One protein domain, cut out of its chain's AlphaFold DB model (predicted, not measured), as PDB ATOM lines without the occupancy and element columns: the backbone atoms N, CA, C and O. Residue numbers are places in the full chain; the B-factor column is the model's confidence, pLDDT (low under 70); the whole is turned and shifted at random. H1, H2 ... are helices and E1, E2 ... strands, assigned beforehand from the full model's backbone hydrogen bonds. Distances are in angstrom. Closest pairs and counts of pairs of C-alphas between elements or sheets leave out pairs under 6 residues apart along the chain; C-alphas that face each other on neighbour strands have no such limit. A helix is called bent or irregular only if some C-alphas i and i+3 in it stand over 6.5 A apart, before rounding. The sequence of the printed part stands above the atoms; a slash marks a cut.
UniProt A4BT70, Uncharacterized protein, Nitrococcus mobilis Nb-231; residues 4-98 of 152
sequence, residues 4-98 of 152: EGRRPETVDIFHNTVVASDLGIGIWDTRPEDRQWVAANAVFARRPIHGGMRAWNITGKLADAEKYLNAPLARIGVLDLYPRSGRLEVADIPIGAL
ATOM      1  N   GLU A   4     170.976 232.515 310.813       69.75
ATOM      2  CA  GLU A   4     169.599 232.899 311.198       69.75
ATOM      3  C   GLU A   4     168.859 231.931 312.148       69.75
ATOM      4  O   GLU A   4     167.635 231.971 312.250       69.75
ATOM      5  N   GLY A   5     169.561 231.038 312.857       70.12
ATOM      6  CA  GLY A   5     168.911 230.069 313.754       70.12
ATOM      7  C   GLY A   5     168.108 228.976 313.029       70.12
ATOM      8  O   GLY A   5     167.443 228.173 313.686       70.12
ATOM      9  N   ARG A   6     168.202 228.904 311.694       70.62
ATOM     10  CA  ARG A   6     167.605 227.849 310.869       70.62
ATOM     11  C   ARG A   6     168.660 226.832 310.466       70.62
ATOM     12  O   ARG A   6     169.753 227.186 310.034       70.62
ATOM     13  N   ARG A   7     168.333 225.556 310.650       75.69
ATOM     14  CA  ARG A   7     169.185 224.439 310.228       75.69
ATOM     15  C   ARG A   7     169.140 224.323 308.700       75.69
ATOM     16  O   ARG A   7     168.105 224.659 308.129       75.69
ATOM     17  N   PRO A   8     170.216 223.859 308.044       77.00
ATOM     18  CA  PRO A   8     170.139 223.482 306.638       77.00
ATOM     19  C   PRO A   8     169.088 222.378 306.459       77.00
ATOM     20  O   PRO A   8     169.188 221.348 307.123       77.00
ATOM     21  N   GLU A   9     168.102 222.626 305.594       83.56
ATOM     22  CA  GLU A   9     167.096 221.643 305.172       83.56
ATOM     23  C   GLU A   9     167.721 220.773 304.069       83.56
ATOM     24  O   GLU A   9     168.590 219.958 304.360       83.56
ATOM     25  N   THR A  10     167.401 220.983 302.793       87.88
ATOM     26  CA  THR A  10     168.036 220.235 301.696       87.88
ATOM     27  C   THR A  10     169.446 220.746 301.381       87.88
ATOM     28  O   THR A  10     169.639 221.935 301.122       87.88
ATOM     29  N   VAL A  11     170.429 219.841 301.340       89.81
ATOM     30  CA  VAL A  11     171.789 220.106 300.847       89.81
ATOM     31  C   VAL A  11     172.197 219.003 299.875       89.81
ATOM     32  O   VAL A  11     172.346 217.846 300.263       89.81
ATOM     33  N   ASP A  12     172.446 219.379 298.624       90.94
ATOM     34  CA  ASP A  12     173.027 218.503 297.609       90.94
ATOM     35  C   ASP A  12     174.412 219.041 297.216       90.94
ATOM     36  O   ASP A  12     174.545 220.144 296.692       90.94
ATOM     37  N   ILE A  13     175.465 218.267 297.486       93.62
ATOM     38  CA  ILE A  13     176.851 218.585 297.124       93.62
ATOM     39  C   ILE A  13     177.344 217.502 296.187       93.62
ATOM     40  O   ILE A  13     177.638 216.379 296.608       93.62
ATOM     41  N   PHE A  14     177.460 217.830 294.910       92.88
ATOM     42  CA  PHE A  14     177.787 216.839 293.904       92.88
ATOM     43  C   PHE A  14     178.756 217.349 292.860       92.88
ATOM     44  O   PHE A  14     178.854 218.550 292.625       92.88
ATOM     45  N   HIS A  15     179.480 216.417 292.241       93.44
ATOM     46  CA  HIS A  15     180.356 216.723 291.115       93.44
ATOM     47  C   HIS A  15     181.430 217.789 291.408       93.44
ATOM     48  O   HIS A  15     181.902 218.475 290.505       93.44
ATOM     49  N   ASN A  16     181.885 217.891 292.660       96.06
ATOM     50  CA  ASN A  16     182.974 218.784 293.049       96.06
ATOM     51  C   ASN A  16     184.314 218.048 293.106       96.06
ATOM     52  O   ASN A  16     184.386 216.906 293.564       96.06
ATOM     53  N   THR A  17     185.391 218.734 292.724       97.88
ATOM     54  CA  THR A  17     186.762 218.337 293.074       97.88
ATOM     55  C   THR A  17     187.243 219.218 294.222       97.88
ATOM     56  O   THR A  17     187.318 220.435 294.077       97.88
ATOM     57  N   VAL A  18     187.575 218.617 295.362       98.31
ATOM     58  CA  VAL A  18     188.003 219.320 296.575       98.31
ATOM     59  C   VAL A  18     189.372 218.806 297.000       98.31
ATOM     60  O   VAL A  18     189.556 217.613 297.233       98.31
ATOM     61  N   VAL A  19     190.330 219.718 297.136       98.12
ATOM     62  CA  VAL A  19     191.683 219.442 297.628       98.12
ATOM     63  C   VAL A  19     191.913 220.338 298.841       98.12
ATOM     64  O   VAL A  19     191.922 221.559 298.712       98.12
ATOM     65  N   ALA A  20     192.038 219.749 300.031       97.81
ATOM     66  CA  ALA A  20     192.084 220.496 301.289       97.81
ATOM     67  C   ALA A  20     193.059 219.879 302.300       97.81
ATOM     68  O   ALA A  20     193.249 218.665 302.353       97.81
ATOM     69  N   SER A  21     193.668 220.709 303.149       97.19
ATOM     70  CA  SER A  21     194.640 220.245 304.151       97.19
ATOM     71  C   SER A  21     194.005 219.503 305.322       97.19
ATOM     72  O   SER A  21     194.597 218.560 305.848       97.19
ATOM     73  N   ASP A  22     192.791 219.887 305.713       98.00
ATOM     74  CA  ASP A  22     192.098 219.296 306.849       98.00
ATOM     75  C   ASP A  22     190.767 218.657 306.453       98.00
ATOM     76  O   ASP A  22     190.712 217.451 306.219       98.00
ATOM     77  N   LEU A  23     189.701 219.446 306.388       98.06
ATOM     78  CA  LEU A  23     188.366 218.982 306.046       98.06
ATOM     79  C   LEU A  23     188.053 219.345 304.593       98.06
ATOM     80  O   LEU A  23     188.279 220.483 304.196       98.06
ATOM     81  N   GLY A  24     187.537 218.383 303.829       98.25
ATOM     82  CA  GLY A  24     187.042 218.621 302.475       98.25
ATOM     83  C   GLY A  24     185.622 219.181 302.494       98.25
ATOM     84  O   GLY A  24     185.419 220.389 302.472       98.25
ATOM     85  N   ILE A  25     184.635 218.289 302.553       98.06
ATOM     86  CA  ILE A  25     183.210 218.637 302.614       98.06
ATOM     87  C   ILE A  25     182.697 218.371 304.029       98.06
ATOM     88  O   ILE A  25     182.902 217.287 304.577       98.06
ATOM     89  N   GLY A  26     182.018 219.348 304.624       95.69
ATOM     90  CA  GLY A  26     181.434 219.228 305.954       95.69
ATOM     91  C   GLY A  26     179.997 219.718 305.987       95.69
ATOM     92  O   GLY A  26     179.719 220.842 305.581       95.69
ATOM     93  N   ILE A  27     179.108 218.869 306.494       92.25
ATOM     94  CA  ILE A  27     177.706 219.185 306.759       92.25
ATOM     95  C   ILE A  27     177.445 218.942 308.253       92.25
ATOM     96  O   ILE A  27     177.768 217.871 308.770       92.25
ATOM     97  N   TRP A  28     176.870 219.932 308.941       90.19
ATOM     98  CA  TRP A  28     176.564 219.893 310.377       90.19
ATOM     99  C   TRP A  28     175.177 220.454 310.669       90.19
ATOM    100  O   TRP A  28     174.602 221.172 309.856       90.19
ATOM    101  N   ASP A  29     174.694 220.183 311.883       87.12
ATOM    102  CA  ASP A  29     173.468 220.756 312.444       87.12
ATOM    103  C   ASP A  29     172.188 220.466 311.633       87.12
ATOM    104  O   ASP A  29     171.193 221.168 311.811       87.12
ATOM    105  N   THR A  30     172.181 219.412 310.813       83.38
ATOM    106  CA  THR A  30     171.049 218.977 309.974       83.38
ATOM    107  C   THR A  30     170.044 218.123 310.740       83.38
ATOM    108  O   THR A  30     170.354 217.620 311.827       83.38
ATOM    109  N   ARG A  31     168.850 217.915 310.175       82.94
ATOM    110  CA  ARG A  31     167.904 216.914 310.683       82.94
ATOM    111  C   ARG A  31     167.994 215.613 309.872       82.94
ATOM    112  O   ARG A  31     168.313 215.679 308.685       82.94
ATOM    113  N   PRO A  32     167.766 214.434 310.481       77.69
ATOM    114  CA  PRO A  32     167.793 213.157 309.763       77.69
ATOM    115  C   PRO A  32     166.783 213.049 308.612       77.69
ATOM    116  O   PRO A  32     167.030 212.312 307.662       77.69
ATOM    117  N   GLU A  33     165.652 213.747 308.715       82.94
ATOM    118  CA  GLU A  33     164.583 213.775 307.712       82.94
ATOM    119  C   GLU A  33     164.890 214.657 306.494       82.94
ATOM    120  O   GLU A  33     164.258 214.494 305.451       82.94
ATOM    121  N   ASP A  34     165.860 215.564 306.607       86.19
ATOM    122  CA  ASP A  34     166.227 216.458 305.517       86.19
ATOM    123  C   ASP A  34     167.169 215.756 304.527       86.19
ATOM    124  O   ASP A  34     168.066 214.995 304.910       86.19
ATOM    125  N   ARG A  35     167.019 216.031 303.225       85.88
ATOM    126  CA  ARG A  35     167.906 215.469 302.195       85.88
ATOM    127  C   ARG A  35     169.299 216.089 302.316       85.88
ATOM    128  O   ARG A  35     169.479 217.273 302.069       85.88
ATOM    129  N   GLN A  36     170.294 215.268 302.641       89.50
ATOM    130  CA  GLN A  36     171.701 215.670 302.746       89.50
ATOM    131  C   GLN A  36     172.549 214.798 301.824       89.50
ATOM    132  O   GLN A  36     173.125 213.810 302.277       89.50
ATOM    133  N   TRP A  37     172.603 215.078 300.527       90.19
ATOM    134  CA  TRP A  37     173.281 214.205 299.574       90.19
ATOM    135  C   TRP A  37     174.663 214.735 299.202       90.19
ATOM    136  O   TRP A  37     174.819 215.857 298.737       90.19
ATOM    137  N   VAL A  38     175.690 213.908 299.386       94.12
ATOM    138  CA  VAL A  38     177.065 214.212 298.985       94.12
ATOM    139  C   VAL A  38     177.496 213.148 297.991       94.12
ATOM    140  O   VAL A  38     177.815 212.028 298.401       94.12
ATOM    141  N   ALA A  39     177.481 213.456 296.695       92.38
ATOM    142  CA  ALA A  39     177.634 212.432 295.667       92.38
ATOM    143  C   ALA A  39     178.542 212.776 294.492       92.38
ATOM    144  O   ALA A  39     178.608 213.907 294.037       92.38
ATOM    145  N   ALA A  40     179.232 211.763 293.968       93.19
ATOM    146  CA  ALA A  40     180.086 211.899 292.789       93.19
ATOM    147  C   ALA A  40     181.128 213.036 292.898       93.19
ATOM    148  O   ALA A  40     181.485 213.658 291.896       93.19
ATOM    149  N   ASN A  41     181.620 213.316 294.110       96.19
ATOM    150  CA  ASN A  41     182.717 214.250 294.352       96.19
ATOM    151  C   ASN A  41     184.065 213.512 294.359       96.19
ATOM    152  O   ASN A  41     184.151 212.350 294.763       96.19
ATOM    153  N   ALA A  42     185.132 214.211 293.988       97.94
ATOM    154  CA  ALA A  42     186.511 213.796 294.212       97.94
ATOM    155  C   ALA A  42     187.092 214.632 295.362       97.94
ATOM    156  O   ALA A  42     187.254 215.840 295.214       97.94
ATOM    157  N   VAL A  43     187.372 214.028 296.520       98.69
ATOM    158  CA  VAL A  43     187.752 214.772 297.731       98.69
ATOM    159  C   VAL A  43     189.046 214.250 298.347       98.69
ATOM    160  O   VAL A  43     189.095 213.156 298.911       98.69
ATOM    161  N   PHE A  44     190.090 215.069 298.298       98.75
ATOM    162  CA  PHE A  44     191.414 214.765 298.829       98.75
ATOM    163  C   PHE A  44     191.704 215.640 300.045       98.75
ATOM    164  O   PHE A  44     192.029 216.818 299.910       98.75
ATOM    165  N   ALA A  45     191.562 215.069 301.242       98.50
ATOM    166  CA  ALA A  45     191.784 215.783 302.495       98.50
ATOM    167  C   ALA A  45     192.119 214.834 303.650       98.50
ATOM    168  O   ALA A  45     191.972 213.618 303.542       98.50
ATOM    169  N   ARG A  46     192.550 215.377 304.794       98.06
ATOM    170  CA  ARG A  46     192.746 214.575 306.016       98.06
ATOM    171  C   ARG A  46     191.429 213.961 306.502       98.06
ATOM    172  O   ARG A  46     191.404 212.825 306.965       98.06
ATOM    173  N   ARG A  47     190.341 214.719 306.385       97.94
ATOM    174  CA  ARG A  47     188.956 214.331 306.649       97.94
ATOM    175  C   ARG A  47     188.153 214.665 305.388       97.94
ATOM    176  O   ARG A  47     187.696 215.793 305.256       97.94
ATOM    177  N   PRO A  48     188.021 213.742 304.422       97.94
ATOM    178  CA  PRO A  48     187.421 214.071 303.130       97.94
ATOM    179  C   PRO A  48     185.971 214.543 303.237       97.94
ATOM    180  O   PRO A  48     185.633 215.603 302.727       97.94
ATOM    181  N   ILE A  49     185.119 213.789 303.933       98.12
ATOM    182  CA  ILE A  49     183.694 214.110 304.051       98.12
ATOM    183  C   ILE A  49     183.248 213.926 305.505       98.12
ATOM    184  O   ILE A  49     183.545 212.903 306.135       98.12
ATOM    185  N   HIS A  50     182.503 214.896 306.031       96.19
ATOM    186  CA  HIS A  50     181.799 214.846 307.311       96.19
ATOM    187  C   HIS A  50     180.306 215.144 307.109       96.19
ATOM    188  O   HIS A  50     179.961 216.070 306.383       96.19
ATOM    189  N   GLY A  51     179.437 214.362 307.757       92.69
ATOM    190  CA  GLY A  51     177.987 214.437 307.539       92.69
ATOM    191  C   GLY A  51     177.547 213.902 306.170       92.69
ATOM    192  O   GLY A  51     178.369 213.353 305.424       92.69
ATOM    193  N   GLY A  52     176.246 214.051 305.898       90.94
ATOM    194  CA  GLY A  52     175.578 213.695 304.642       90.94
ATOM    195  C   GLY A  52     175.511 212.196 304.315       90.94
ATOM    196  O   GLY A  52     176.325 211.386 304.763       90.94
ATOM    197  N   MET A  53     174.547 211.832 303.475       91.12
ATOM    198  CA  MET A  53     174.473 210.559 302.770       91.12
ATOM    199  C   MET A  53     175.462 210.570 301.604       91.12
ATOM    200  O   MET A  53     175.384 211.408 300.706       91.12
ATOM    201  N   ARG A  54     176.407 209.631 301.619       92.88
ATOM    202  CA  ARG A  54     177.548 209.608 300.699       92.88
ATOM    203  C   ARG A  54     177.359 208.534 299.653       92.88
ATOM    204  O   ARG A  54     177.132 207.382 300.010       92.88
ATOM    205  N   ALA A  55     177.549 208.879 298.388       91.06
ATOM    206  CA  ALA A  55     177.483 207.897 297.316       91.06
ATOM    207  C   ALA A  55     178.414 208.278 296.159       91.06
ATOM    208  O   ALA A  55     178.591 209.452 295.862       91.06
ATOM    209  N   TRP A  56     179.057 207.295 295.528       91.50
ATOM    210  CA  TRP A  56     179.948 207.498 294.371       91.50
ATOM    211  C   TRP A  56     181.097 208.502 294.564       91.50
ATOM    212  O   TRP A  56     181.711 208.910 293.588       91.50
ATOM    213  N   ASN A  57     181.414 208.936 295.786       94.38
ATOM    214  CA  ASN A  57     182.559 209.818 295.998       94.38
ATOM    215  C   ASN A  57     183.853 209.015 295.896       94.38
ATOM    216  O   ASN A  57     183.955 207.927 296.465       94.38
ATOM    217  N   ILE A  58     184.872 209.599 295.274       96.75
ATOM    218  CA  ILE A  58     186.247 209.135 295.431       96.75
ATOM    219  C   ILE A  58     186.911 210.020 296.468       96.75
ATOM    220  O   ILE A  58     186.951 211.241 296.335       96.75
ATOM    221  N   THR A  59     187.431 209.398 297.519       98.12
ATOM    222  CA  THR A  59     188.100 210.106 298.609       98.12
ATOM    223  C   THR A  59     189.523 209.615 298.787       98.12
ATOM    224  O   THR A  59     189.776 208.415 298.696       98.12
ATOM    225  N   GLY A  60     190.436 210.521 299.119       97.81
ATOM    226  CA  GLY A  60     191.825 210.193 299.432       97.81
ATOM    227  C   GLY A  60     192.435 211.183 300.415       97.81
ATOM    228  O   GLY A  60     191.791 212.152 300.822       97.81
ATOM    229  N   LYS A  61     193.691 210.954 300.804       97.94
ATOM    230  CA  LYS A  61     194.454 211.946 301.573       97.94
ATOM    231  C   LYS A  61     194.926 213.059 300.640       97.94
ATOM    232  O   LYS A  61     195.088 212.830 299.446       97.94
ATOM    233  N   LEU A  62     195.238 214.233 301.194       97.88
ATOM    234  CA  LEU A  62     195.840 215.336 300.428       97.88
ATOM    235  C   LEU A  62     197.072 214.872 299.628       97.88
ATOM    236  O   LEU A  62     197.186 215.166 298.445       97.88
ATOM    237  N   ALA A  63     197.954 214.097 300.265       96.25
ATOM    238  CA  ALA A  63     199.178 213.581 299.649       96.25
ATOM    239  C   ALA A  63     198.930 212.599 298.489       96.25
ATOM    240  O   ALA A  63     199.831 212.341 297.700       96.25
ATOM    241  N   ASP A  64     197.722 212.042 298.378       97.38
ATOM    242  CA  ASP A  64     197.357 211.146 297.284       97.38
ATOM    243  C   ASP A  64     196.750 211.898 296.093       97.38
ATOM    244  O   ASP A  64     196.585 211.288 295.040       97.38
ATOM    245  N   ALA A  65     196.441 213.195 296.217       98.12
ATOM    246  CA  ALA A  65     195.756 213.966 295.177       98.12
ATOM    247  C   ALA A  65     196.480 213.895 293.821       98.12
ATOM    248  O   ALA A  65     195.841 213.711 292.786       98.12
ATOM    249  N   GLU A  66     197.814 213.954 293.817       97.88
ATOM    250  CA  GLU A  66     198.632 213.893 292.595       97.88
ATOM    251  C   GLU A  66     198.554 212.541 291.873       97.88
ATOM    252  O   GLU A  66     198.885 212.457 290.696       97.88
ATOM    253  N   LYS A  67     198.074 211.473 292.526       98.06
ATOM    254  CA  LYS A  67     197.819 210.179 291.866       98.06
ATOM    255  C   LYS A  67     196.577 210.219 290.976       98.06
ATOM    256  O   LYS A  67     196.440 209.371 290.091       98.06
ATOM    257  N   TYR A  68     195.678 211.170 291.229       98.31
ATOM    258  CA  TYR A  68     194.380 211.300 290.571       98.31
ATOM    259  C   TYR A  68     194.286 212.536 289.681       98.31
ATOM    260  O   TYR A  68     193.567 212.488 288.692       98.31
ATOM    261  N   LEU A  69     194.996 213.612 290.020       98.19
ATOM    262  CA  LEU A  69     194.900 214.924 289.381       98.19
ATOM    263  C   LEU A  69     196.267 215.366 288.841       98.19
ATOM    264  O   LEU A  69     197.309 214.947 289.355       98.19
ATOM    265  N   ASN A  70     196.267 216.215 287.816       97.38
ATOM    266  CA  ASN A  70     197.486 216.619 287.112       97.38
ATOM    267  C   ASN A  70     198.460 217.435 287.974       97.38
ATOM    268  O   ASN A  70     199.607 217.015 288.145       97.38
ATOM    269  N   ALA A  71     198.016 218.565 288.536       96.62
ATOM    270  CA  ALA A  71     198.833 219.460 289.364       96.62
ATOM    271  C   ALA A  71     198.032 220.069 290.543       96.62
ATOM    272  O   ALA A  71     197.917 221.292 290.650       96.62
ATOM    273  N   PRO A  72     197.471 219.243 291.449       96.75
ATOM    274  CA  PRO A  72     196.492 219.676 292.452       96.75
ATOM    275  C   PRO A  72     197.045 220.505 293.612       96.75
ATOM    276  O   PRO A  72     196.271 221.122 294.339       96.75
ATOM    277  N   LEU A  73     198.364 220.504 293.810       96.06
ATOM    278  CA  LEU A  73     199.038 221.255 294.875       96.06
ATOM    279  C   LEU A  73     199.798 222.472 294.336       96.06
ATOM    280  O   LEU A  73     200.505 223.152 295.080       96.06
ATOM    281  N   ALA A  74     199.682 222.741 293.035       94.88
ATOM    282  CA  ALA A  74     200.371 223.850 292.408       94.88
ATOM    283  C   ALA A  74     199.687 225.190 292.735       94.88
ATOM    284  O   ALA A  74     198.507 225.262 293.079       94.88
ATOM    285  N   ARG A  75     200.441 226.285 292.629       92.38
ATOM    286  CA  ARG A  75     199.912 227.643 292.829       92.38
ATOM    287  C   ARG A  75     198.877 228.006 291.754       92.38
ATOM    288  O   ARG A  75     198.957 227.535 290.622       92.38
ATOM    289  N   ILE A  76     197.958 228.914 292.083       86.50
ATOM    290  CA  ILE A  76     197.004 229.494 291.119       86.50
ATOM    291  C   ILE A  76     197.757 229.999 289.872       86.50
ATOM    292  O   ILE A  76     198.825 230.603 289.990       86.50
ATOM    293  N   GLY A  77     197.214 229.724 288.682       85.81
ATOM    294  CA  GLY A  77     197.847 230.005 287.388       85.81
ATOM    295  C   GLY A  77     198.635 228.829 286.800       85.81
ATOM    296  O   GLY A  77     198.840 228.790 285.597       85.81
ATOM    297  N   VAL A  78     199.034 227.851 287.618       90.62
ATOM    298  CA  VAL A  78     199.536 226.535 287.163       90.62
ATOM    299  C   VAL A  78     198.772 225.367 287.799       90.62
ATOM    300  O   VAL A  78     199.060 224.212 287.505       90.62
ATOM    301  N   LEU A  79     197.814 225.668 288.682       93.81
ATOM    302  CA  LEU A  79     196.902 224.709 289.293       93.81
ATOM    303  C   LEU A  79     196.106 223.985 288.205       93.81
ATOM    304  O   LEU A  79     195.405 224.624 287.420       93.81
ATOM    305  N   ASP A  80     196.184 222.657 288.211       95.31
ATOM    306  CA  ASP A  80     195.420 221.805 287.306       95.31
ATOM    307  C   ASP A  80     194.741 220.681 288.096       95.31
ATOM    308  O   ASP A  80     195.387 219.755 288.600       95.31
ATOM    309  N   LEU A  81     193.420 220.805 288.226       96.56
ATOM    310  CA  LEU A  81     192.547 219.841 288.893       96.56
ATOM    311  C   LEU A  81     191.874 218.885 287.903       96.56
ATOM    312  O   LEU A  81     190.935 218.182 288.283       96.56
ATOM    313  N   TYR A  82     192.329 218.855 286.651       96.56
ATOM    314  CA  TYR A  82     191.850 217.892 285.679       96.56
ATOM    315  C   TYR A  82     192.344 216.474 286.031       96.56
ATOM    316  O   TYR A  82     193.472 216.317 286.529       96.56
ATOM    317  N   PRO A  83     191.513 215.433 285.839       97.00
ATOM    318  CA  PRO A  83     191.888 214.068 286.185       97.00
ATOM    319  C   PRO A  83     193.034 213.544 285.315       97.00
ATOM    320  O   PRO A  83     193.075 213.759 284.106       97.00
ATOM    321  N   ARG A  84     193.938 212.767 285.912       97.19
ATOM    322  CA  ARG A  84     194.918 211.963 285.167       97.19
ATOM    323  C   ARG A  84     194.218 210.845 284.402       97.19
ATOM    324  O   ARG A  84     193.188 210.349 284.847       97.19
ATOM    325  N   SER A  85     194.804 210.408 283.288       94.44
ATOM    326  CA  SER A  85     194.260 209.331 282.448       94.44
ATOM    327  C   SER A  85     193.857 208.093 283.260       94.44
ATOM    328  O   SER A  85     194.651 207.586 284.056       94.44
ATOM    329  N   GLY A  86     192.622 207.620 283.068       91.06
ATOM    330  CA  GLY A  86     192.072 206.454 283.771       91.06
ATOM    331  C   GLY A  86     191.778 206.682 285.259       91.06
ATOM    332  O   GLY A  86     191.681 205.722 286.029       91.06
ATOM    333  N   ARG A  87     191.721 207.938 285.720       95.31
ATOM    334  CA  ARG A  87     191.393 208.295 287.107       95.31
ATOM    335  C   ARG A  87     190.047 208.993 287.184       95.31
ATOM    336  O   ARG A  87     189.622 209.674 286.262       95.31
ATOM    337  N   LEU A  88     189.435 208.856 288.359       93.69
ATOM    338  CA  LEU A  88     188.123 209.411 288.693       93.69
ATOM    339  C   LEU A  88     186.951 208.844 287.873       93.69
ATOM    340  O   LEU A  88     185.884 209.451 287.810       93.69
ATOM    341  N   GLU A  89     187.143 207.638 287.341       90.00
ATOM    342  CA  GLU A  89     186.126 206.845 286.653       90.00
ATOM    343  C   GLU A  89     185.400 205.899 287.629       90.00
ATOM    344  O   GLU A  89     186.027 205.276 288.490       90.00
ATOM    345  N   VAL A  90     184.079 205.774 287.499       84.31
ATOM    346  CA  VAL A  90     183.212 204.845 288.247       84.31
ATOM    347  C   VAL A  90     182.142 204.282 287.306       84.31
ATOM    348  O   VAL A  90     181.713 204.971 286.395       84.31
ATOM    349  N   ALA A  91     181.689 203.041 287.492       74.69
ATOM    350  CA  ALA A  91     180.859 202.384 286.472       74.69
ATOM    351  C   ALA A  91     179.444 202.981 286.311       74.69
ATOM    352  O   ALA A  91     178.940 203.022 285.198       74.69
ATOM    353  N   ASP A  92     178.820 203.494 287.379       72.06
ATOM    354  CA  ASP A  92     177.371 203.746 287.373       72.06
ATOM    355  C   ASP A  92     176.972 204.937 288.257       72.06
ATOM    356  O   ASP A  92     176.465 204.759 289.365       72.06
ATOM    357  N   ILE A  93     177.194 206.172 287.791       74.50
ATOM    358  CA  ILE A  93     176.579 207.353 288.424       74.50
ATOM    359  C   ILE A  93     175.218 207.580 287.764       74.50
ATOM    360  O   ILE A  93     175.183 207.935 286.582       74.50
ATOM    361  N   PRO A  94     174.094 207.428 288.485       67.75
ATOM    362  CA  PRO A  94     172.786 207.785 287.959       67.75
ATOM    363  C   PRO A  94     172.671 209.315 287.872       67.75
ATOM    364  O   PRO A  94     172.218 209.976 288.804       67.75
ATOM    365  N   ILE A  95     173.078 209.877 286.729       61.72
ATOM    366  CA  ILE A  95     173.035 211.323 286.432       61.72
ATOM    367  C   ILE A  95     171.604 211.880 286.562       61.72
ATOM    368  O   ILE A  95     171.414 213.031 286.948       61.72
ATOM    369  N   GLY A  96     170.588 211.037 286.330       59.88
ATOM    370  CA  GLY A  96     169.173 211.411 286.384       59.88
ATOM    371  C   GLY A  96     168.699 212.027 287.705       59.88
ATOM    372  O   GLY A  96     167.758 212.812 287.695       59.88
ATOM    373  N   ALA A  97     169.356 211.727 288.830       56.97
ATOM    374  CA  ALA A  97     168.940 212.203 290.152       56.97
ATOM    375  C   ALA A  97     169.325 213.671 290.465       56.97
ATOM    376  O   ALA A  97     168.993 214.164 291.545       56.97
ATOM    377  N   LEU A  98     170.024 214.358 289.548       64.44
ATOM    378  CA  LEU A  98     170.561 215.720 289.724       64.44
ATOM    379  C   LEU A  98     170.076 216.740 288.676       64.44
ATOM    380  O   LEU A  98     170.443 217.908 288.755       64.44
TER     381      LEU A  98
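AT A GLANCE: This is residues 4 to 98 of the 152 residues of an uncharacterized protein of Nitrococcus mobilis Nb-231 (UniProt A4BT70). The printed part is a short solenoid, wound in stacked turns of short parallel strands that make three walls, E1 E4 E7, E2 E5 E8 and E3 E6; its last turn, with E7 and E8, is incomplete. H1 packs on the wall E2 E5 E8, the hairpin E9 and E10 is beside H1, and a long link, residues 84 to 94, folds back to H2 on the side of E1. The 95 printed residues have ten named strands and two named helices, in the order E1 to E8, H1, E9, E10, H2; the class is mixed, helices and strands, with under half of the residues in named elements. The whole is only just compact, close to loose, with a radius of gyration of the C-alphas of 14.5 A and spans of 40 by 30 by 21 A.

HOW THE PARTS SIT: E1, residues 11 to 14, runs on into E2, residues 17 to 19, at 91 degrees. E3, residues 23 to 26, follows; the C-alphas of Val 18 and Gly 24, the closest of E2 and E3, are 6.0 A apart. E4, residues 36 to 39, is parallel to E1, with N 13 and O 37 at 2.8 A. E5, residues 42 to 44, is parallel to E2, with N 18 and O 42 at 2.8 A. E6, residues 47 to 50, is parallel to E3, with N 25 and O 48 at 2.9 A. E7, residues 53 to 55, is parallel to E4, with N 53 and O 36 at 2.7 A. E8, residues 58 to 60, is parallel to E5, with N 43 and O 58 at 2.8 A. H1, residues 62 to 67, is on the sheet E2 E5 E8 at a height of 5.9 A; the closest C-alphas of E5 and H1, Phe 44 and Leu 62, are 4.7 A apart. H1 is irregular, C-alphas 63 and 66 being 7.1 A apart; 0 of its 2 O i to N i+4 pairs and 2 of its 3 O i to N i+3 pairs are within hydrogen-bond range. E9, residues 69 to 71, and E10, residues 80 to 83, form an antiparallel hairpin, with N 71 and O 80 at 2.9 A. H2, residues 95 to 98, is too short for an O i to N i+4 pair, and is apart from E1, only just, at 8.4 A.

IN THESE COORDINATES: E1 begins at C-alpha 11, (171.789, 220.106, 300.847), and is 9.7 A long; E4 is 9.8 A and H1 10.2 A. H2 ends at C-alpha 98, (170.561, 215.720, 289.724).

THE WHOLE: The C-alphas farthest apart, Gly 5 and Ser 85, are 45.3 A apart. The printed part has no cut. The link from E10 to H2 is long. Residue 4 and residues 94 to 98 have pLDDT under 70.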